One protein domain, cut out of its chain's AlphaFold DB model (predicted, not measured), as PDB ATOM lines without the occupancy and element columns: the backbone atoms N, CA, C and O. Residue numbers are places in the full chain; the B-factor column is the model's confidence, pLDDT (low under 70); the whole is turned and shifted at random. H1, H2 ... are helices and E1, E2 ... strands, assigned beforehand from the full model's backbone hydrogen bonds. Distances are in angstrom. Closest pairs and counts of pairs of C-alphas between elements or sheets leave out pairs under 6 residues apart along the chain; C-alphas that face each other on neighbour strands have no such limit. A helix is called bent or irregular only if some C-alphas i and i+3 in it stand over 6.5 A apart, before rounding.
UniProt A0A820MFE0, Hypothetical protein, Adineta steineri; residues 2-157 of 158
ATOM      1  N   ALA A   2     443.826 414.808 357.925       96.19
ATOM      2  CA  ALA A   2     443.853 415.823 359.000       96.19
ATOM      3  C   ALA A   2     443.437 417.229 358.532       96.19
ATOM      4  O   ALA A   2     442.622 417.878 359.179       96.19
ATOM      5  N   LYS A   3     443.943 417.654 357.366       95.12
ATOM      6  CA  LYS A   3     443.503 418.881 356.688       95.12
ATOM      7  C   LYS A   3     441.984 418.885 356.465       95.12
ATOM      8  O   LYS A   3     441.307 419.761 356.976       95.12
ATOM      9  N   ASN A   4     441.463 417.873 355.766       94.19
ATOM     10  CA  ASN A   4     440.036 417.758 355.451       94.19
ATOM     11  C   ASN A   4     439.183 417.784 356.728       94.19
ATOM     12  O   ASN A   4     438.203 418.506 356.788       94.19
ATOM     13  N   ALA A   5     439.584 417.068 357.780       94.06
ATOM     14  CA  ALA A   5     438.872 417.079 359.054       94.06
ATOM     15  C   ALA A   5     438.753 418.499 359.639       94.06
ATOM     16  O   ALA A   5     437.673 418.909 360.049       94.06
ATOM     17  N   LEU A   6     439.830 419.285 359.623       94.25
ATOM     18  CA  LEU A   6     439.789 420.670 360.098       94.25
ATOM     19  C   LEU A   6     438.987 421.596 359.175       94.25
ATOM     20  O   LEU A   6     438.274 422.460 359.678       94.25
ATOM     21  N   ASP A   7     439.039 421.390 357.856       92.19
ATOM     22  CA  ASP A   7     438.223 422.136 356.884       92.19
ATOM     23  C   ASP A   7     436.710 421.912 357.125       92.19
ATOM     24  O   ASP A   7     435.895 422.808 356.894       92.19
ATOM     25  N   PHE A   8     436.337 420.742 357.658       89.94
ATOM     26  CA  PHE A   8     434.982 420.407 358.116       89.94
ATOM     27  C   PHE A   8     434.676 420.848 359.564       89.94
ATOM     28  O   PHE A   8     433.576 420.608 360.055       89.94
ATOM     29  N   GLY A   9     435.613 421.503 360.259       91.50
ATOM     30  CA  GLY A   9     435.437 421.978 361.638       91.50
ATOM     31  C   GLY A   9     435.603 420.899 362.714       91.50
ATOM     32  O   GLY A   9     435.288 421.136 363.883       91.50
ATOM     33  N   LEU A  10     436.102 419.716 362.351       91.94
ATOM     34  CA  LEU A  10     436.182 418.579 363.261       91.94
ATOM     35  C   LEU A  10     437.257 418.766 364.323       91.94
ATOM     36  O   LEU A  10     438.333 419.316 364.078       91.94
ATOM     37  N   LYS A  11     436.975 418.232 365.511       92.56
ATOM     38  CA  LYS A  11     437.899 418.210 366.641       92.56
ATOM     39  C   LYS A  11     437.913 416.829 367.262       92.56
ATOM     40  O   LYS A  11     436.903 416.133 367.278       92.56
ATOM     41  N   ILE A  12     439.066 416.459 367.800       93.94
ATOM     42  CA  ILE A  12     439.205 415.216 368.548       93.94
ATOM     43  C   ILE A  12     438.566 415.395 369.929       93.94
ATOM     44  O   ILE A  12     438.806 416.427 370.569       93.94
ATOM     45  N   PRO A  13     437.753 414.431 370.401       92.12
ATOM     46  CA  PRO A  13     437.171 414.490 371.732       92.12
ATOM     47  C   PRO A  13     438.246 414.671 372.802       92.12
ATOM     48  O   PRO A  13     439.286 414.017 372.775       92.12
ATOM     49  N   SER A  14     437.988 415.528 373.790       89.62
ATOM     50  CA  SER A  14     438.993 415.927 374.787       89.62
ATOM     51  C   SER A  14     439.499 414.791 375.687       89.62
ATOM     52  O   SER A  14     440.450 414.988 376.440       89.62
ATOM     53  N   PHE A  15     438.828 413.638 375.673       88.44
ATOM     54  CA  PHE A  15     439.226 412.437 376.408       88.44
ATOM     55  C   PHE A  15     440.124 411.491 375.597       88.44
ATOM     56  O   PHE A  15     440.674 410.548 376.161       88.44
ATOM     57  N   THR A  16     440.294 411.740 374.297       90.81
ATOM     58  CA  THR A  16     441.184 410.976 373.424       90.81
ATOM     59  C   THR A  16     442.589 411.561 373.485       90.81
ATOM     60  O   THR A  16     442.790 412.753 373.256       90.81
ATOM     61  N   GLN A  17     443.581 410.718 373.763       87.88
ATOM     62  CA  GLN A  17     444.985 411.114 373.703       87.88
ATOM     63  C   GLN A  17     445.585 410.798 372.336       87.88
ATOM     64  O   GLN A  17     445.450 409.680 371.838       87.88
ATOM     65  N   THR A  18     446.286 411.769 371.755       90.19
ATOM     66  CA  THR A  18     446.915 411.655 370.437       90.19
ATOM     67  C   THR A  18     448.402 411.972 370.512       90.19
ATOM     68  O   THR A  18     448.841 412.832 371.272       90.19
ATOM     69  N   TYR A  19     449.196 411.232 369.737       86.62
ATOM     70  CA  TYR A  19     450.654 411.346 369.713       86.62
ATOM     71  C   TYR A  19     451.178 411.011 368.319       86.62
ATOM     72  O   TYR A  19     450.647 410.118 367.655       86.62
ATOM     73  N   LEU A  20     452.248 411.683 367.896       89.19
ATOM     74  CA  LEU A  20     452.966 411.380 366.664       89.19
ATOM     75  C   LEU A  20     454.425 411.054 367.000       89.19
ATOM     76  O   LEU A  20     455.174 411.910 367.464       89.19
ATOM     77  N   SER A  21     454.847 409.819 366.730       87.38
ATOM     78  CA  SER A  21     456.232 409.368 366.938       87.38
ATOM     79  C   SER A  21     456.832 408.887 365.616       87.38
ATOM     80  O   SER A  21     456.737 407.700 365.293       87.38
ATOM     81  N   PRO A  22     457.417 409.789 364.809       86.88
ATOM     82  CA  PRO A  22     458.021 409.424 363.539       86.88
ATOM     83  C   PRO A  22     459.213 408.471 363.706       86.88
ATOM     84  O   PRO A  22     460.055 408.631 364.591       86.88
ATOM     85  N   GLY A  23     459.328 407.490 362.807       83.00
ATOM     86  CA  GLY A  23     460.454 406.548 362.812       83.00
ATOM     87  C   GLY A  23     461.801 407.200 362.474       83.00
ATOM     88  O   GLY A  23     462.843 406.718 362.910       83.00
ATOM     89  N   SER A  24     461.784 408.310 361.732       85.12
ATOM     90  CA  SER A  24     462.972 409.059 361.320       85.12
ATOM     91  C   SER A  24     462.678 410.557 361.202       85.12
ATOM     92  O   SER A  24     461.524 410.971 361.078       85.12
ATOM     93  N   GLY A  25     463.736 411.376 361.201       86.56
ATOM     94  CA  GLY A  25     463.628 412.820 360.962       86.56
ATOM     95  C   GLY A  25     463.072 413.168 359.578       86.56
ATOM     96  O   GLY A  25     462.355 414.154 359.448       86.56
ATOM     97  N   VAL A  26     463.323 412.317 358.574       88.06
ATOM     98  CA  VAL A  26     462.829 412.489 357.194       88.06
ATOM     99  C   VAL A  26     461.302 412.563 357.153       88.06
ATOM    100  O   VAL A  26     460.750 413.369 356.411       88.06
ATOM    101  N   VAL A  27     460.622 411.785 358.004       89.56
ATOM    102  CA  VAL A  27     459.158 411.821 358.120       89.56
ATOM    103  C   VAL A  27     458.660 413.185 358.571       89.56
ATOM    104  O   VAL A  27     457.758 413.751 357.961       89.56
ATOM    105  N   THR A  28     459.280 413.756 359.601       91.38
ATOM    106  CA  THR A  28     458.941 415.114 360.029       91.38
ATOM    107  C   THR A  28     459.214 416.132 358.933       91.38
ATOM    108  O   THR A  28     458.413 417.047 358.763       91.38
ATOM    109  N   THR A  29     460.314 415.984 358.190       90.56
ATOM    110  CA  THR A  29     460.645 416.887 357.084       90.56
ATOM    111  C   THR A  29     459.539 416.886 356.036       90.56
ATOM    112  O   THR A  29     458.950 417.937 355.813       90.56
ATOM    113  N   TYR A  30     459.160 415.735 355.463       90.94
ATOM    114  CA  TYR A  30     458.113 415.742 354.434       90.94
ATOM    115  C   TYR A  30     456.739 416.151 354.988       90.94
ATOM    116  O   TYR A  30     455.968 416.800 354.284       90.94
ATOM    117  N   LEU A  31     456.414 415.842 356.251       92.81
ATOM    118  CA  LEU A  31     455.163 416.303 356.874       92.81
ATOM    119  C   LEU A  31     455.147 417.824 357.066       92.81
ATOM    120  O   LEU A  31     454.093 418.448 356.951       92.81
ATOM    121  N   ARG A  32     456.300 418.428 357.366       92.75
ATOM    122  CA  ARG A  32     456.439 419.880 357.500       92.75
ATOM    123  C   ARG A  32     456.383 420.571 356.140       92.75
ATOM    124  O   ARG A  32     455.593 421.496 355.992       92.75
ATOM    125  N   GLU A  33     457.157 420.097 355.167       90.69
ATOM    126  CA  GLU A  33     457.226 420.678 353.818       90.69
ATOM    127  C   GLU A  33     455.902 420.536 353.053       90.69
ATOM    128  O   GLU A  33     455.492 421.453 352.351       90.69
ATOM    129  N   SER A  34     455.163 419.438 353.260       91.00
ATOM    130  CA  SER A  34     453.788 419.287 352.744       91.00
ATOM    131  C   SER A  34     452.768 420.199 353.426       91.00
ATOM    132  O   SER A  34     451.607 420.260 353.025       91.00
ATOM    133  N   GLY A  35     453.154 420.870 354.513       92.38
ATOM    134  CA  GLY A  35     452.242 421.622 355.358       92.38
ATOM    135  C   GLY A  35     451.221 420.746 356.087       92.38
ATOM    136  O   GLY A  35     450.278 421.295 356.650       92.38
ATOM    137  N   ILE A  36     451.373 419.416 356.102       93.69
ATOM    138  CA  ILE A  36     450.448 418.497 356.779       93.69
ATOM    139  C   ILE A  36     450.653 418.493 358.296       93.69
ATOM    140  O   ILE A  36     449.679 418.384 359.046       93.69
ATOM    141  N   LEU A  37     451.893 418.679 358.756       95.50
ATOM    142  CA  LEU A  37     452.246 418.654 360.176       95.50
ATOM    143  C   LEU A  37     451.401 419.633 361.001       95.50
ATOM    144  O   LEU A  37     450.871 419.248 362.037       95.50
ATOM    145  N   LYS A  38     451.172 420.855 360.502       96.44
ATOM    146  CA  LYS A  38     450.365 421.865 361.209       96.44
ATOM    147  C   LYS A  38     448.915 421.424 361.450       96.44
ATOM    148  O   LYS A  38     448.303 421.851 362.422       96.44
ATOM    149  N   TYR A  39     448.344 420.609 360.559       97.19
ATOM    150  CA  TYR A  39     446.979 420.096 360.705       97.19
ATOM    151  C   TYR A  39     446.944 418.921 361.685       97.19
ATOM    152  O   TYR A  39     446.012 418.802 362.475       97.19
ATOM    153  N   LEU A  40     447.977 418.073 361.671       96.94
ATOM    154  CA  LEU A  40     448.148 417.017 362.670       96.94
ATOM    155  C   LEU A  40     448.278 417.616 364.079       96.94
ATOM    156  O   LEU A  40     447.565 417.197 364.987       96.94
ATOM    157  N   GLU A  41     449.110 418.644 364.244       95.38
ATOM    158  CA  GLU A  41     449.309 419.336 365.523       95.38
ATOM    159  C   GLU A  41     448.042 420.041 366.020       95.38
ATOM    160  O   GLU A  41     447.748 419.986 367.208       95.38
ATOM    161  N   GLN A  42     447.240 420.640 365.133       96.00
ATOM    162  CA  GLN A  42     445.938 421.215 365.506       96.00
ATOM    163  C   GLN A  42     444.941 420.167 366.023       96.00
ATOM    164  O   GLN A  42     444.090 420.484 366.852       96.00
ATOM    165  N   LEU A  43     445.064 418.917 365.573       95.50
ATOM    166  CA  LEU A  43     444.312 417.775 366.099       95.50
ATOM    167  C   LEU A  43     445.016 417.109 367.302       95.50
ATOM    168  O   LEU A  43     444.591 416.057 367.768       95.50
ATOM    169  N   GLY A  44     446.094 417.693 367.827       92.56
ATOM    170  CA  GLY A  44     446.821 417.197 368.999       92.56
ATOM    171  C   GLY A  44     447.895 416.143 368.706       92.56
ATOM    172  O   GLY A  44     448.583 415.705 369.625       92.56
ATOM    173  N   PHE A  45     448.107 415.755 367.443       93.75
ATOM    174  CA  PHE A  45     449.178 414.833 367.042       93.75
ATOM    175  C   PHE A  45     450.536 415.545 366.994       93.75
ATOM    176  O   PHE A  45     451.125 415.748 365.932       93.75
ATOM    177  N   HIS A  46     451.039 415.925 368.165       90.31
ATOM    178  CA  HIS A  46     452.351 416.544 368.310       90.31
ATOM    179  C   HIS A  46     453.476 415.515 368.220       90.31
ATOM    180  O   HIS A  46     453.330 414.368 368.655       90.31
ATOM    181  N   ILE A  47     454.624 415.950 367.693       89.25
ATOM    182  CA  ILE A  47     455.831 415.125 367.652       89.25
ATOM    183  C   ILE A  47     456.330 414.898 369.079       89.25
ATOM    184  O   ILE A  47     456.792 415.826 369.739       89.25
ATOM    185  N   THR A  48     456.280 413.651 369.539       82.94
ATOM    186  CA  THR A  48     456.727 413.264 370.886       82.94
ATOM    187  C   THR A  48     458.137 412.681 370.934       82.94
ATOM    188  O   THR A  48     458.695 412.507 372.018       82.94
ATOM    189  N   GLY A  49     458.737 412.379 369.781       79.88
ATOM    190  CA  GLY A  49     460.097 411.855 369.682       79.88
ATOM    191  C   GLY A  49     460.347 411.073 368.395       79.88
ATOM    192  O   GLY A  49     459.426 410.829 367.620       79.88
ATOM    193  N   TYR A  50     461.607 410.676 368.189       77.69
ATOM    194  CA  TYR A  50     462.059 409.911 367.022       77.69
ATOM    195  C   TYR A  50     462.554 408.514 367.418       77.69
ATOM    196  O   TYR A  50     463.307 408.361 368.387       77.69
ATOM    197  N   GLY A  51     462.175 407.502 366.634       63.12
ATOM    198  CA  GLY A  51     462.569 406.098 366.817       63.12
ATOM    199  C   GLY A  51     461.605 405.284 367.691       63.12
ATOM    200  O   GLY A  51     460.548 405.761 368.084       63.12
ATOM    201  N   CYS A  52     461.981 404.047 368.052       58.53
ATOM    202  CA  CYS A  52     461.196 403.155 368.936       58.53
ATOM    203  C   CYS A  52     461.051 403.694 370.384       58.53
ATOM    204  O   CYS A  52     460.600 403.000 371.297       58.53
ATOM    205  N   LYS A  53     461.464 404.942 370.635       45.69
ATOM    206  CA  LYS A  53     461.317 405.595 371.928       45.69
ATOM    207  C   LYS A  53     459.844 405.955 372.142       45.69
ATOM    208  O   LYS A  53     459.363 406.982 371.681       45.69
ATOM    209  N   LYS A  54     459.213 405.084 372.936       45.81
ATOM    210  CA  LYS A  54     457.923 405.188 373.633       45.81
ATOM    211  C   LYS A  54     456.679 404.930 372.801       45.81
ATOM    212  O   LYS A  54     455.927 405.828 372.435       45.81
ATOM    213  N   CYS A  55     456.336 403.654 372.774       48.75
ATOM    214  CA  CYS A  55     454.974 403.249 373.078       48.75
ATOM    215  C   CYS A  55     454.696 403.591 374.563       48.75
ATOM    216  O   CYS A  55     454.869 402.765 375.438       48.75
ATOM    217  N   ILE A  56     454.369 404.851 374.866       46.56
ATOM    218  CA  ILE A  56     453.791 405.317 376.145       46.56
ATOM    219  C   ILE A  56     454.483 404.783 377.422       46.56
ATOM    220  O   ILE A  56     453.924 403.989 378.169       46.56
ATOM    221  N   GLN A  57     455.683 405.269 377.733       38.66
ATOM    222  CA  GLN A  57     456.190 405.261 379.114       38.66
ATOM    223  C   GLN A  57     457.029 406.513 379.354       38.66
ATOM    224  O   GLN A  57     458.232 406.517 379.154       38.66
ATOM    225  N   ASN A  58     456.396 407.624 379.702       37.81
ATOM    226  CA  ASN A  58     456.702 408.261 380.982       37.81
ATOM    227  C   ASN A  58     455.348 408.644 381.548       37.81
ATOM    228  O   ASN A  58     454.612 409.400 380.917       37.81
ATOM    229  N   GLU A  59     455.039 408.138 382.733       45.28
ATOM    230  CA  GLU A  59     453.877 408.570 383.507       45.28
ATOM    231  C   GLU A  59     453.881 410.092 383.748       45.28
ATOM    232  O   GLU A  59     452.838 410.669 384.022       45.28
ATOM    233  N   GLU A  60     455.021 410.756 383.543       42.91
ATOM    234  CA  GLU A  60     455.207 412.208 383.625       42.91
ATOM    235  C   GLU A  60     454.575 412.999 382.465       42.91
ATOM    236  O   GLU A  60     454.271 414.170 382.641       42.91
ATOM    237  N   ASN A  61     454.307 412.373 381.307       45.09
ATOM    238  CA  ASN A  61     453.537 412.985 380.208       45.09
ATOM    239  C   ASN A  61     452.067 412.521 380.196       45.09
ATOM    240  O   ASN A  61     451.359 412.730 379.206       45.09
ATOM    241  N   ASN A  62     451.587 411.890 381.281       50.69
ATOM    242  CA  ASN A  62     450.170 411.563 381.455       50.69
ATOM    243  C   ASN A  62     449.347 412.837 381.675       50.69
ATOM    244  O   ASN A  62     448.842 413.092 382.765       50.69
ATOM    245  N   ASN A  63     449.109 413.567 380.593       57.31
ATOM    246  CA  ASN A  63     448.094 414.611 380.511       57.31
ATOM    247  C   ASN A  63     446.666 414.032 380.461       57.31
ATOM    248  O   ASN A  63     445.725 414.741 380.108       57.31
ATOM    249  N   LEU A  64     446.469 412.742 380.786       66.25
ATOM    250  CA  LEU A  64     445.117 412.246 381.019       66.25
ATOM    251  C   LEU A  64     444.653 412.876 382.324       66.25
ATOM    252  O   LEU A  64     445.182 412.538 383.389       66.25
ATOM    253  N   LYS A  65     443.699 413.804 382.215       74.44
ATOM    254  CA  LYS A  65     443.088 414.476 383.363       74.44
ATOM    255  C   LYS A  65     442.737 413.430 384.422       74.44
ATOM    256  O   LYS A  65     442.217 412.363 384.078       74.44
ATOM    257  N   SER A  66     443.038 413.735 385.683       79.19
ATOM    258  CA  SER A  66     442.722 412.885 386.842       79.19
ATOM    259  C   SER A  66     441.300 412.337 386.768       79.19
ATOM    260  O   SER A  66     441.082 411.149 386.983       79.19
ATOM    261  N   ASP A  67     440.375 413.188 386.338       85.12
ATOM    262  CA  ASP A  67     438.948 412.908 386.261       85.12
ATOM    263  C   ASP A  67     438.646 411.791 385.251       85.12
ATOM    264  O   ASP A  67     437.838 410.910 385.522       85.12
ATOM    265  N   ILE A  68     439.354 411.743 384.114       85.81
ATOM    266  CA  ILE A  68     439.195 410.659 383.131       85.81
ATOM    267  C   ILE A  68     439.718 409.344 383.712       85.81
ATOM    268  O   ILE A  68     439.074 408.308 383.562       85.81
ATOM    269  N   LYS A  69     440.872 409.368 384.396       85.62
ATOM    270  CA  LYS A  69     441.421 408.161 385.039       85.62
ATOM    271  C   LYS A  69     440.447 407.609 386.079       85.62
ATOM    272  O   LYS A  69     440.240 406.400 386.136       85.62
ATOM    273  N   GLN A  70     439.857 408.496 386.874       88.25
ATOM    274  CA  GLN A  70     438.859 408.150 387.875       88.25
ATOM    275  C   GLN A  70     437.618 407.531 387.222       88.25
ATOM    276  O   GLN A  70     437.282 406.402 387.560       88.25
ATOM    277  N   ILE A  71     437.029 408.185 386.215       90.19
ATOM    278  CA  ILE A  71     435.850 407.675 385.493       90.19
ATOM    279  C   ILE A  71     436.117 406.292 384.891       90.19
ATOM    280  O   ILE A  71     435.284 405.395 385.024       90.19
ATOM    281  N   VAL A  72     437.275 406.096 384.250       89.69
ATOM    282  CA  VAL A  72     437.648 404.804 383.655       89.69
ATOM    283  C   VAL A  72     437.719 403.705 384.713       89.69
ATOM    284  O   VAL A  72     437.214 402.608 384.477       89.69
ATOM    285  N   ASN A  73     438.316 403.987 385.873       88.94
ATOM    286  CA  ASN A  73     438.461 403.007 386.947       88.94
ATOM    287  C   ASN A  73     437.136 402.726 387.668       88.94
ATOM    288  O   ASN A  73     436.796 401.564 387.867       88.94
ATOM    289  N   GLU A  74     436.377 403.765 388.028       93.62
ATOM    290  CA  GLU A  74     435.095 403.646 388.742       93.62
ATOM    291  C   GLU A  74     434.045 402.893 387.925       93.62
ATOM    292  O   GLU A  74     433.290 402.093 388.471       93.62
ATOM    293  N   ASN A  75     434.027 403.106 386.608       93.25
ATOM    294  CA  ASN A  75     433.065 402.473 385.704       93.25
ATOM    295  C   ASN A  75     433.627 401.216 385.021       93.25
ATOM    296  O   ASN A  75     432.964 400.644 384.159       93.25
ATOM    297  N   ASN A  76     434.845 400.792 385.382       89.62
ATOM    298  CA  ASN A  76     435.543 399.645 384.794       89.62
ATOM    299  C   ASN A  76     435.519 399.653 383.247       89.62
ATOM    300  O   ASN A  76     435.236 398.640 382.600       89.62
ATOM    301  N   LEU A  77     435.781 400.819 382.646       90.19
ATOM    302  CA  LEU A  77     435.721 400.991 381.195       90.19
ATOM    303  C   LEU A  77     436.899 400.290 380.510       90.19
ATOM    304  O   LEU A  77     438.053 400.377 380.937       90.19
ATOM    305  N   ILE A  78     436.613 399.641 379.382       89.38
ATOM    306  CA  ILE A  78     437.636 399.052 378.518       89.38
ATOM    307  C   ILE A  78     438.168 400.155 377.602       89.38
ATOM    308  O   ILE A  78     437.514 400.528 376.630       89.38
ATOM    309  N   THR A  79     439.360 400.677 377.899       89.94
ATOM    310  CA  THR A  79     440.017 401.654 377.015       89.94
ATOM    311  C   THR A  79     440.930 400.968 376.004       89.94
ATOM    312  O   THR A  79     441.518 399.914 376.279       89.94
ATOM    313  N   ILE A  80     441.029 401.569 374.821       90.94
ATOM    314  CA  ILE A  80     441.637 400.970 373.636       90.94
ATOM    315  C   ILE A  80     442.723 401.889 373.081       90.94
ATOM    316  O   ILE A  80     442.519 403.095 372.966       90.94
ATOM    317  N   GLY A  81     443.868 401.312 372.715       89.19
ATOM    318  CA  GLY A  81     444.931 402.001 371.985       89.19
ATOM    319  C   GLY A  81     444.878 401.697 370.488       89.19
ATOM    320  O   GLY A  81     444.874 400.532 370.092       89.19
ATOM    321  N   MET A  82     444.877 402.733 369.648       90.81
ATOM    322  CA  MET A  82     444.978 402.610 368.188       90.81
ATOM    323  C   MET A  82     446.387 403.003 367.738       90.81
ATOM    324  O   MET A  82     446.873 404.072 368.106       90.81
ATOM    325  N   ILE A  83     447.061 402.148 366.964       88.06
ATOM    326  CA  ILE A  83     448.485 402.318 366.629       88.06
ATOM    327  C   ILE A  83     448.719 402.040 365.140       88.06
ATOM    328  O   ILE A  83     448.219 401.050 364.612       88.06
ATOM    329  N   SER A  84     449.532 402.863 364.468       89.12
ATOM    330  CA  SER A  84     449.892 402.699 363.048       89.12
ATOM    331  C   SER A  84     451.276 402.079 362.801       89.12
ATOM    332  O   SER A  84     451.940 402.381 361.811       89.12
ATOM    333  N   GLY A  85     451.751 401.262 363.744       80.81
ATOM    334  CA  GLY A  85     453.061 400.603 363.711       80.81
ATOM    335  C   GLY A  85     452.990 399.136 363.279       80.81
ATOM    336  O   GLY A  85     451.931 398.622 362.957       80.81
ATOM    337  N   THR A  86     454.121 398.430 363.292       68.38
ATOM    338  CA  THR A  86     454.218 397.041 362.784       68.38
ATOM    339  C   THR A  86     454.164 395.958 363.859       68.38
ATOM    340  O   THR A  86     454.065 394.774 363.545       68.38
ATOM    341  N   ARG A  87     454.235 396.324 365.141       61.78
ATOM    342  CA  ARG A  87     454.088 395.389 366.261       61.78
ATOM    343  C   ARG A  87     452.971 395.878 367.170       61.78
ATOM    344  O   ARG A  87     452.886 397.074 367.434       61.78
ATOM    345  N   GLN A  88     452.180 394.945 367.709       55.47
ATOM    346  CA  GLN A  88     451.440 395.169 368.952       55.47
ATOM    347  C   GLN A  88     452.476 395.339 370.065       55.47
ATOM    348  O   GLN A  88     452.842 394.406 370.776       55.47
ATOM    349  N   THR A  89     453.071 396.518 370.140       51.38
ATOM    350  CA  THR A  89     454.019 396.868 371.184       51.38
ATOM    351  C   THR A  89     453.270 396.819 372.507       51.38
ATOM    352  O   THR A  89     452.435 397.675 372.780       51.38
ATOM    353  N   GLN A  90     453.547 395.788 373.308       46.91
ATOM    354  CA  GLN A  90     452.964 395.528 374.628       46.91
ATOM    355  C   GLN A  90     453.371 396.569 375.693       46.91
ATOM    356  O   GLN A  90     453.651 396.203 376.835       46.91
ATOM    357  N   GLN A  91     453.453 397.856 375.358       50.72
ATOM    358  CA  GLN A  91     453.790 398.888 376.332       50.72
ATOM    359  C   GLN A  91     452.521 399.575 376.832       50.72
ATOM    360  O   GLN A  91     451.657 400.015 376.076       50.72
ATOM    361  N   ARG A  92     452.399 399.501 378.155       59.91
ATOM    362  CA  ARG A  92     451.172 399.459 378.938       59.91
ATOM    363  C   ARG A  92     450.925 400.840 379.528       59.91
ATOM    364  O   ARG A  92     451.446 401.142 380.598       59.91
ATOM    365  N   HIS A  93     450.098 401.655 378.879       64.88
ATOM    366  CA  HIS A  93     449.331 402.613 379.669       64.88
ATOM    367  C   HIS A  93     448.390 401.781 380.548       64.88
ATOM    368  O   HIS A  93     447.660 400.942 380.022       64.88
ATOM    369  N   SER A  94     448.437 401.956 381.870       74.19
ATOM    370  CA  SER A  94     447.739 401.079 382.831       74.19
ATOM    371  C   SER A  94     446.228 400.986 382.595       74.19
ATOM    372  O   SER A  94     445.608 399.981 382.947       74.19
ATOM    373  N   LEU A  95     445.646 402.005 381.956       79.44
ATOM    374  CA  LEU A  95     444.231 402.026 381.604       79.44
ATOM    375  C   LEU A  95     443.906 401.298 380.291       79.44
ATOM    376  O   LEU A  95     442.768 400.859 380.133       79.44
ATOM    377  N   ILE A  96     444.867 401.145 379.367       83.81
ATOM    378  CA  ILE A  96     444.633 400.515 378.057       83.81
ATOM    379  C   ILE A  96     444.548 399.000 378.227       83.81
ATOM    380  O   ILE A  96     445.510 398.345 378.631       83.81
ATOM    381  N   LYS A  97     443.383 398.441 377.895       85.62
ATOM    382  CA  LYS A  97     443.085 397.009 378.022       85.62
ATOM    383  C   LYS A  97     443.356 396.232 376.739       85.62
ATOM    384  O   LYS A  97     443.714 395.061 376.815       85.62
ATOM    385  N   ALA A  98     443.220 396.869 375.578       86.38
ATOM    386  CA  ALA A  98     443.538 396.259 374.291       86.38
ATOM    387  C   ALA A  98     444.118 397.282 373.309       86.38
ATOM    388  O   ALA A  98     443.878 398.483 373.422       86.38
ATOM    389  N   ASN A  99     444.900 396.790 372.348       86.31
ATOM    390  CA  ASN A  99     445.528 397.604 371.315       86.31
ATOM    391  C   ASN A  99     445.216 397.034 369.933       86.31
ATOM    392  O   ASN A  99     445.365 395.828 369.722       86.31
ATOM    393  N   TYR A 100     444.871 397.903 368.986       88.94
ATOM    394  CA  TYR A 100     444.682 397.540 367.587       88.94
ATOM    395  C   TYR A 100     445.719 398.233 366.716       88.94
ATOM    396  O   TYR A 100     445.950 399.440 366.805       88.94
ATOM    397  N   VAL A 101     446.337 397.428 365.857       89.31
ATOM    398  CA  VAL A 101     447.241 397.905 364.820       89.31
ATOM    399  C   VAL A 101     446.428 398.137 363.557       89.31
ATOM    400  O   VAL A 101     445.715 397.240 363.110       89.31
ATOM    401  N   THR A 102     446.516 399.336 362.999       90.94
ATOM    402  CA  THR A 102     445.766 399.729 361.805       90.94
ATOM    403  C   THR A 102     446.555 400.735 360.966       90.94
ATOM    404  O   THR A 102     447.705 401.037 361.269       90.94
ATOM    405  N   SER A 103     445.988 401.245 359.878       92.31
ATOM    406  CA  SER A 103     446.635 402.269 359.054       92.31
ATOM    407  C   SER A 103     446.616 403.644 359.739       92.31
ATOM    408  O   SER A 103     445.720 403.947 360.527       92.31
ATOM    409  N   SER A 104     447.576 404.517 359.422       92.12
ATOM    410  CA  SER A 104     447.624 405.882 359.980       92.12
ATOM    411  C   SER A 104     446.330 406.687 359.756       92.12
ATOM    412  O   SER A 104     445.880 407.336 360.702       92.12
ATOM    413  N   PRO A 105     445.670 406.632 358.577       93.25
ATOM    414  CA  PRO A 105     444.367 407.271 358.392       93.25
ATOM    415  C   PRO A 105     443.277 406.699 359.309       93.25
ATOM    416  O   PRO A 105     442.489 407.461 359.860       93.25
ATOM    417  N   LEU A 106     443.255 405.382 359.549       94.25
ATOM    418  CA  LEU A 106     442.278 404.784 360.464       94.25
ATOM    419  C   LEU A 106     442.532 405.157 361.925       94.25
ATOM    420  O   LEU A 106     441.570 405.372 362.657       94.25
ATOM    421  N   VAL A 107     443.792 405.302 362.353       94.94
ATOM    422  CA  VAL A 107     444.097 405.853 363.688       94.94
ATOM    423  C   VAL A 107     443.461 407.234 363.846       94.94
ATOM    424  O   VAL A 107     442.810 407.495 364.855       94.94
ATOM    425  N   LEU A 108     443.590 408.100 362.837       95.75
ATOM    426  CA  LEU A 108     442.981 409.426 362.858       95.75
ATOM    427  C   LEU A 108     441.443 409.368 362.821       95.75
ATOM    428  O   LEU A 108     440.800 410.109 363.558       95.75
ATOM    429  N   ALA A 109     440.856 408.471 362.021       95.44
ATOM    430  CA  ALA A 109     439.407 408.266 361.947       95.44
ATOM    431  C   ALA A 109     438.810 407.908 363.318       95.44
ATOM    432  O   ALA A 109     437.877 408.556 363.788       95.44
ATOM    433  N   TYR A 110     439.392 406.912 363.990       95.69
ATOM    434  CA  TYR A 110     438.944 406.493 365.317       95.69
ATOM    435  C   TYR A 110     439.245 407.530 366.395       95.69
ATOM    436  O   TYR A 110     438.476 407.655 367.345       95.69
ATOM    437  N   ALA A 111     440.323 408.303 366.252       95.31
ATOM    438  CA  ALA A 111     440.597 409.398 367.171       95.31
ATOM    439  C   ALA A 111     439.538 410.508 367.060       95.31
ATOM    440  O   ALA A 111     439.085 411.004 368.088       95.31
ATOM    441  N   LEU A 112     439.096 410.849 365.842       94.38
ATOM    442  CA  LEU A 112     437.987 411.782 365.604       94.38
ATOM    443  C   LEU A 112     436.658 411.241 366.146       94.38
ATOM    444  O   LEU A 112     435.909 411.989 366.768       94.38
ATOM    445  N   ALA A 113     436.386 409.947 365.962       94.00
ATOM    446  CA  ALA A 113     435.168 409.318 366.466       94.00
ATOM    447  C   ALA A 113     435.150 409.162 368.000       94.00
ATOM    448  O   ALA A 113     434.087 409.172 368.614       94.00
ATOM    449  N   GLY A 114     436.314 408.972 368.632       92.81
ATOM    450  CA  GLY A 114     436.446 408.749 370.077       92.81
ATOM    451  C   GLY A 114     435.913 407.400 370.576       92.81
ATOM    452  O   GLY A 114     435.921 407.148 371.779       92.81
ATOM    453  N   ASN A 115     435.461 406.525 369.678       91.94
ATOM    454  CA  ASN A 115     434.907 405.215 370.000       91.94
ATOM    455  C   ASN A 115     435.302 404.207 368.916       91.94
ATOM    456  O   ASN A 115     435.160 404.492 367.733       91.94
ATOM    457  N   VAL A 116     435.780 403.028 369.314       92.75
ATOM    458  CA  VAL A 116     436.171 401.957 368.379       92.75
ATOM    459  C   VAL A 116     435.029 401.011 368.010       92.75
ATOM    460  O   VAL A 116     435.177 400.211 367.097       92.75
ATOM    461  N   LEU A 117     433.901 401.081 368.721       93.31
ATOM    462  CA  LEU A 117     432.716 400.262 368.446       93.31
ATOM    463  C   LEU A 117     431.825 400.854 367.345       93.31
ATOM    464  O   LEU A 117     430.807 400.263 366.998       93.31
ATOM    465  N   ILE A 118     432.188 402.026 366.829       93.06
ATOM    466  CA  ILE A 118     431.458 402.711 365.771       93.06
ATOM    467  C   ILE A 118     431.696 402.047 364.412       93.06
ATOM    468  O   ILE A 118     432.813 401.639 364.088       93.06
ATOM    469  N   ASP A 119     430.651 401.992 363.591       93.50
ATOM    470  CA  ASP A 119     430.765 401.587 362.194       93.50
ATOM    471  C   ASP A 119     431.112 402.815 361.341       93.50
ATOM    472  O   ASP A 119     430.233 403.548 360.891       93.50
ATOM    473  N   LEU A 120     432.413 403.053 361.122       92.38
ATOM    474  CA  LEU A 120     432.911 404.212 360.364       92.38
ATOM    475  C   LEU A 120     432.372 404.289 358.920       92.38
ATOM    476  O   LEU A 120     432.470 405.349 358.302       92.38
ATOM    477  N   GLU A 121     431.845 403.193 358.358       90.69
ATOM    478  CA  GLU A 121     431.269 403.194 357.009       90.69
ATOM    479  C   GLU A 121     429.822 403.679 356.969       90.69
ATOM    480  O   GLU A 121     429.379 404.165 355.925       90.69
ATOM    481  N   LYS A 122     429.088 403.512 358.073       91.50
ATOM    482  CA  LYS A 122     427.661 403.840 358.167       91.50
ATOM    483  C   LYS A 122     427.392 405.085 358.991       91.50
ATOM    484  O   LYS A 122     426.363 405.724 358.774       91.50
ATOM    485  N   GLU A 123     428.278 405.419 359.923       89.06
ATOM    486  CA  GLU A 123     428.039 406.546 360.803       89.06
ATOM    487  C   GLU A 123     428.209 407.878 360.070       89.06
ATOM    488  O   GLU A 123     429.159 408.101 359.312       89.06
ATOM    489  N   THR A 124     427.285 408.784 360.364       90.75
ATOM    490  CA  THR A 124     427.402 410.202 360.054       90.75
ATOM    491  C   THR A 124     427.549 410.974 361.353       90.75
ATOM    492  O   THR A 124     426.993 410.632 362.394       90.75
ATOM    493  N   PHE A 125     428.340 412.028 361.298       86.56
ATOM    494  CA  PHE A 125     428.649 412.890 362.419       86.56
ATOM    495  C   PHE A 125     428.202 414.300 362.057       86.56
ATOM    496  O   PHE A 125     428.265 414.695 360.895       86.56
ATOM    497  N   THR A 126     427.760 415.080 363.040       87.62
ATOM    498  CA  THR A 126     427.317 416.460 362.811       87.62
ATOM    499  C   THR A 126     428.219 417.436 363.546       87.62
ATOM    500  O   THR A 126     428.411 417.315 364.756       87.62
ATOM    501  N   VAL A 127     428.738 418.430 362.827       84.56
ATOM    502  CA  VAL A 127     429.463 419.575 363.394       84.56
ATOM    503  C   VAL A 127     428.913 420.850 362.768       84.56
ATOM    504  O   VAL A 127     428.814 420.946 361.550       84.56
ATOM    505  N   ASP A 128     428.507 421.816 363.595       85.44
ATOM    506  CA  ASP A 128     427.955 423.110 363.160       85.44
ATOM    507  C   ASP A 128     426.855 422.991 362.079       85.44
ATOM    508  O   ASP A 128     426.837 423.725 361.090       85.44
ATOM    509  N   ASN A 129     425.923 422.046 362.270       85.44
ATOM    510  CA  ASN A 129     424.828 421.701 361.345       85.44
ATOM    511  C   ASN A 129     425.265 421.135 359.980       85.44
ATOM    512  O   ASN A 129     424.458 421.081 359.053       85.44
ATOM    513  N   LYS A 130     426.523 420.706 359.841       85.94
ATOM    514  CA  LYS A 130     427.009 419.958 358.681       85.94
ATOM    515  C   LYS A 130     427.187 418.499 359.053       85.94
ATOM    516  O   LYS A 130     427.940 418.176 359.974       85.94
ATOM    517  N   GLU A 131     426.505 417.637 358.317       89.69
ATOM    518  CA  GLU A 131     426.738 416.202 358.373       89.69
ATOM    519  C   GLU A 131     427.989 415.846 357.573       89.69
ATOM    520  O   GLU A 131     428.237 416.392 356.495       89.69
ATOM    521  N   PHE A 132     428.782 414.928 358.110       88.38
ATOM    522  CA  PHE A 132     429.903 414.329 357.410       88.38
ATOM    523  C   PHE A 132     430.006 412.848 357.755       88.38
ATOM    524  O   PHE A 132     429.662 412.399 358.848       88.38
ATOM    525  N   SER A 133     430.541 412.091 356.818       92.38
ATOM    526  CA  SER A 133     430.999 410.724 356.992       92.38
ATOM    527  C   SER A 133     432.526 410.690 356.979       92.38
ATOM    528  O   SER A 133     433.198 411.608 356.501       92.38
ATOM    529  N   ILE A 134     433.116 409.589 357.443       92.62
ATOM    530  CA  ILE A 134     434.569 409.392 357.329       92.62
ATOM    531  C   ILE A 134     435.036 409.414 355.866       92.62
ATOM    532  O   ILE A 134     436.175 409.799 355.595       92.62
ATOM    533  N   ARG A 135     434.159 409.055 354.918       91.75
ATOM    534  CA  ARG A 135     434.458 409.089 353.480       91.75
ATOM    535  C   ARG A 135     434.695 410.512 352.980       91.75
ATOM    536  O   ARG A 135     435.597 410.704 352.173       91.75
ATOM    537  N   ASP A 136     433.978 411.500 353.513       91.94
ATOM    538  CA  ASP A 136     434.091 412.904 353.085       91.94
ATOM    539  C   ASP A 136     435.447 413.528 353.449       91.94
ATOM    540  O   ASP A 136     435.937 414.439 352.783       91.94
ATOM    541  N   ILE A 137     436.093 413.011 354.497       92.81
ATOM    542  CA  ILE A 137     437.418 413.459 354.944       92.81
ATOM    543  C   ILE A 137     438.550 412.518 354.512       92.81
ATOM    544  O   ILE A 137     439.729 412.787 354.799       92.81
ATOM    545  N   TRP A 138     438.220 411.419 353.828       93.56
ATOM    546  CA  TRP A 138     439.205 410.462 353.347       93.56
ATOM    547  C   TRP A 138     440.012 411.075 352.194       93.56
ATOM    548  O   TRP A 138     439.434 411.675 351.291       93.56
ATOM    549  N   PRO A 139     441.353 410.989 352.212       90.06
ATOM    550  CA  PRO A 139     442.163 411.543 351.135       90.06
ATOM    551  C   PRO A 139     441.958 410.740 349.845       90.06
ATOM    552  O   PRO A 139     441.954 409.506 349.879       90.06
ATOM    553  N   ASN A 140     441.830 411.431 348.711       91.75
ATOM    554  CA  ASN A 140     441.883 410.775 347.412       91.75
ATOM    555  C   ASN A 140     443.309 410.261 347.172       91.75
ATOM    556  O   ASN A 140     444.292 410.874 347.587       91.75
ATOM    557  N   ARG A 141     443.419 409.116 346.501       91.50
ATOM    558  CA  ARG A 141     444.695 408.514 346.128       91.50
ATOM    559  C   ARG A 141     445.530 409.441 345.241       91.50
ATOM    560  O   ARG A 141     446.725 409.546 345.473       91.50
ATOM    561  N   GLN A 142     444.895 410.127 344.291       92.81
ATOM    562  CA  GLN A 142     445.574 411.058 343.381       92.81
ATOM    563  C   GLN A 142     446.259 412.196 344.149       92.81
ATOM    564  O   GLN A 142     447.451 412.412 343.969       92.81
ATOM    565  N   ASP A 143     445.558 412.825 345.098       89.19
ATOM    566  CA  ASP A 143     446.125 413.893 345.933       89.19
ATOM    567  C   ASP A 143     447.347 413.420 346.746       89.19
ATOM    568  O   ASP A 143     448.267 414.193 347.009       89.19
ATOM    569  N   ILE A 144     447.352 412.152 347.183       90.31
ATOM    570  CA  ILE A 144     448.486 411.564 347.913       90.31
ATOM    571  C   ILE A 144     449.679 411.377 346.974       90.31
ATOM    572  O   ILE A 144     450.789 411.761 347.337       90.31
ATOM    573  N   GLU A 145     449.447 410.797 345.794       91.19
ATOM    574  CA  GLU A 145     450.485 410.529 344.791       91.19
ATOM    575  C   GLU A 145     451.134 411.838 344.312       91.19
ATOM    576  O   GLU A 145     452.358 411.947 344.285       91.19
ATOM    577  N   GLU A 146     450.336 412.877 344.048       89.81
ATOM    578  CA  GLU A 146     450.840 414.198 343.656       89.81
ATOM    579  C   GLU A 146     451.725 414.835 344.741       89.81
ATOM    580  O   GLU A 146     452.805 415.356 344.443       89.81
ATOM    581  N   LEU A 147     451.309 414.757 346.013       87.44
ATOM    582  CA  LEU A 147     452.100 415.260 347.140       87.44
ATOM    583  C   LEU A 147     453.405 414.475 347.337       87.44
ATOM    584  O   LEU A 147     454.435 415.066 347.669       87.44
ATOM    585  N   GLU A 148     453.373 413.154 347.160       87.62
ATOM    586  CA  GLU A 148     454.553 412.292 347.271       87.62
ATOM    587  C   GLU A 148     455.578 412.602 346.169       87.62
ATOM    588  O   GLU A 148     456.759 412.829 346.469       87.62
ATOM    589  N   ASP A 149     455.124 412.714 344.922       85.81
ATOM    590  CA  ASP A 149     455.968 413.024 343.768       85.81
ATOM    591  C   ASP A 149     456.598 414.419 343.859       85.81
ATOM    592  O   ASP A 149     457.779 414.606 343.537       85.81
ATOM    593  N   GLU A 150     455.832 415.427 344.290       82.38
ATOM    594  CA  GLU A 150     456.325 416.802 344.379       82.38
ATOM    595  C   GLU A 150     457.342 416.991 345.516       82.38
ATOM    596  O   GLU A 150     458.315 417.737 345.368       82.38
ATOM    597  N   LEU A 151     457.126 416.339 346.660       80.94
ATOM    598  CA  LEU A 151     457.866 416.641 347.886       80.94
ATOM    599  C   LEU A 151     458.919 415.595 348.220       80.94
ATOM    600  O   LEU A 151     460.064 415.946 348.503       80.94
ATOM    601  N   ILE A 152     458.553 414.315 348.213       71.38
ATOM    602  CA  ILE A 152     459.438 413.254 348.697       71.38
ATOM    603  C   ILE A 152     460.474 412.936 347.624       71.38
ATOM    604  O   ILE A 152     461.675 412.978 347.899       71.38
ATOM    605  N   ILE A 153     460.025 412.691 346.392       68.38
ATOM    606  CA  ILE A 153     460.913 412.277 345.304       68.38
ATOM    607  C   ILE A 153     461.748 413.455 344.794       68.38
ATOM    608  O   ILE A 153     462.955 413.316 344.628       68.38
ATOM    609  N   LYS A 154     461.145 414.628 344.563       69.56
ATOM    610  CA  LYS A 154     461.850 415.747 343.910       69.56
ATOM    611  C   LYS A 154     462.667 416.646 344.836       69.56
ATOM    612  O   LYS A 154     463.629 417.228 344.349       69.56
ATOM    613  N   LYS A 155     462.287 416.812 346.110       70.81
ATOM    614  CA  LYS A 155     462.903 417.816 347.007       70.81
ATOM    615  C   LYS A 155     463.718 417.235 348.160       70.81
ATOM    616  O   LYS A 155     464.569 417.935 348.695       70.81
ATOM    617  N   ILE A 156     463.402 416.020 348.611       71.81
ATOM    618  CA  ILE A 156     463.982 415.458 349.843       71.81
ATOM    619  C   ILE A 156     464.997 414.352 349.543       71.81
ATOM    620  O   ILE A 156     465.973 414.216 350.279       71.81
ATOM    621  N   LEU A 157     464.757 413.549 348.503       67.62
ATOM    622  CA  LEU A 157     465.619 412.421 348.133       67.62
ATOM    623  C   LEU A 157     466.563 412.706 346.954       67.62
ATOM    624  O   LEU A 157     467.494 411.928 346.749       67.62
TER     625      LEU A 157
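Overview. This is residues 2 to 157 of the 158 residues of the protein "Hypothetical protein" of Adineta steineri (UniProt A0A820MFE0). Helix H5 lies near the middle, packed on strand E1 of a small two-strand sheet, E1 and E2, with the short helices H1 and H3 on its other side. H4 and H6 lie toward opposite ends of the longest axis, the hairpin E3 and E4 is at the rim, and long loops join several parts. The printed part has 156 residues with six named helices and four named strands, in the order H1 H2 H3 H4 E1 E2 H5 E3 E4 H6; E1 and E2 are parallel, E3 and E4 antiparallel. The class is mixed, helices and strands, with under half of the residues in named elements. The whole is compact, with a radius of gyration of the C-alphas of 16.6 A and spans of 53 by 40 by 23 A.

Arrangement. H1, residues 2 to 7, touches H3, residues 37 to 42, at a steep tilt of 57 degrees, with the closest C-alphas, Lys 3 and Tyr 39, 5.4 A apart. H2, residues 25 to 33, and H3 only just touch, and only at the corner by their link, with 3 pairs of C-alphas within 8 A; the closest are Leu 31 and Leu 37, 5.0 A. H4, residues 66 to 74, touches no helix; its C-alpha closest to E1, residues 79 to 83, is that of Val 72, 7.7 A from that of Thr 79. E1 and E2, residues 96 to 101, are parallel at 27 degrees, with N 81 and O 98 within hydrogen-bond range at 2.9 A. H5, residues 104 to 113, comes closest to E1 at the C-alphas of Val 107 and Met 82, 5.6 A apart. H1 and H5 are close but not clearly touching, with the C-alphas of Ala 2 and Leu 108 closest at 7.5 A. E3, residues 124 to 127, and E4, residues 130 to 133, form a hairpin, antiparallel at 144 degrees, with N 125 and O 132 2.8 A apart. H6, residues 141 to 156, touches H2 with residues 151 to 156 alone; the C-alphas of Tyr 30 and Ile 152 are closest, at 6.4 A. In H1 to H5 every O i to N i+4 pair is within hydrogen-bond range; in H6 it is 9 of 12.

Along the chain. H1 begins at C-alpha 2, (443.853, 415.823, 359.000). E1 is 13.4 A long, E2 13.7 A and H5 14.5 A. H6, 20.8 A, ends at C-alpha 156, (463.982, 415.458, 349.843), and is only just irregular: C-alphas 150 and 153 are 6.51 A apart.

Size, cuts and confidence. The C-alphas of Glu 74 and Lys 154 are farthest apart, 53.6 A. The printed part has no cut. The links H1 to H2, H3 to H4 and E1 to E2 are long. Residues 140 to 146 stand free. Mean pLDDT of the printed part is 83.8; residues 51 to 64, 86 to 93, 153 to 154 and 157 are under 70.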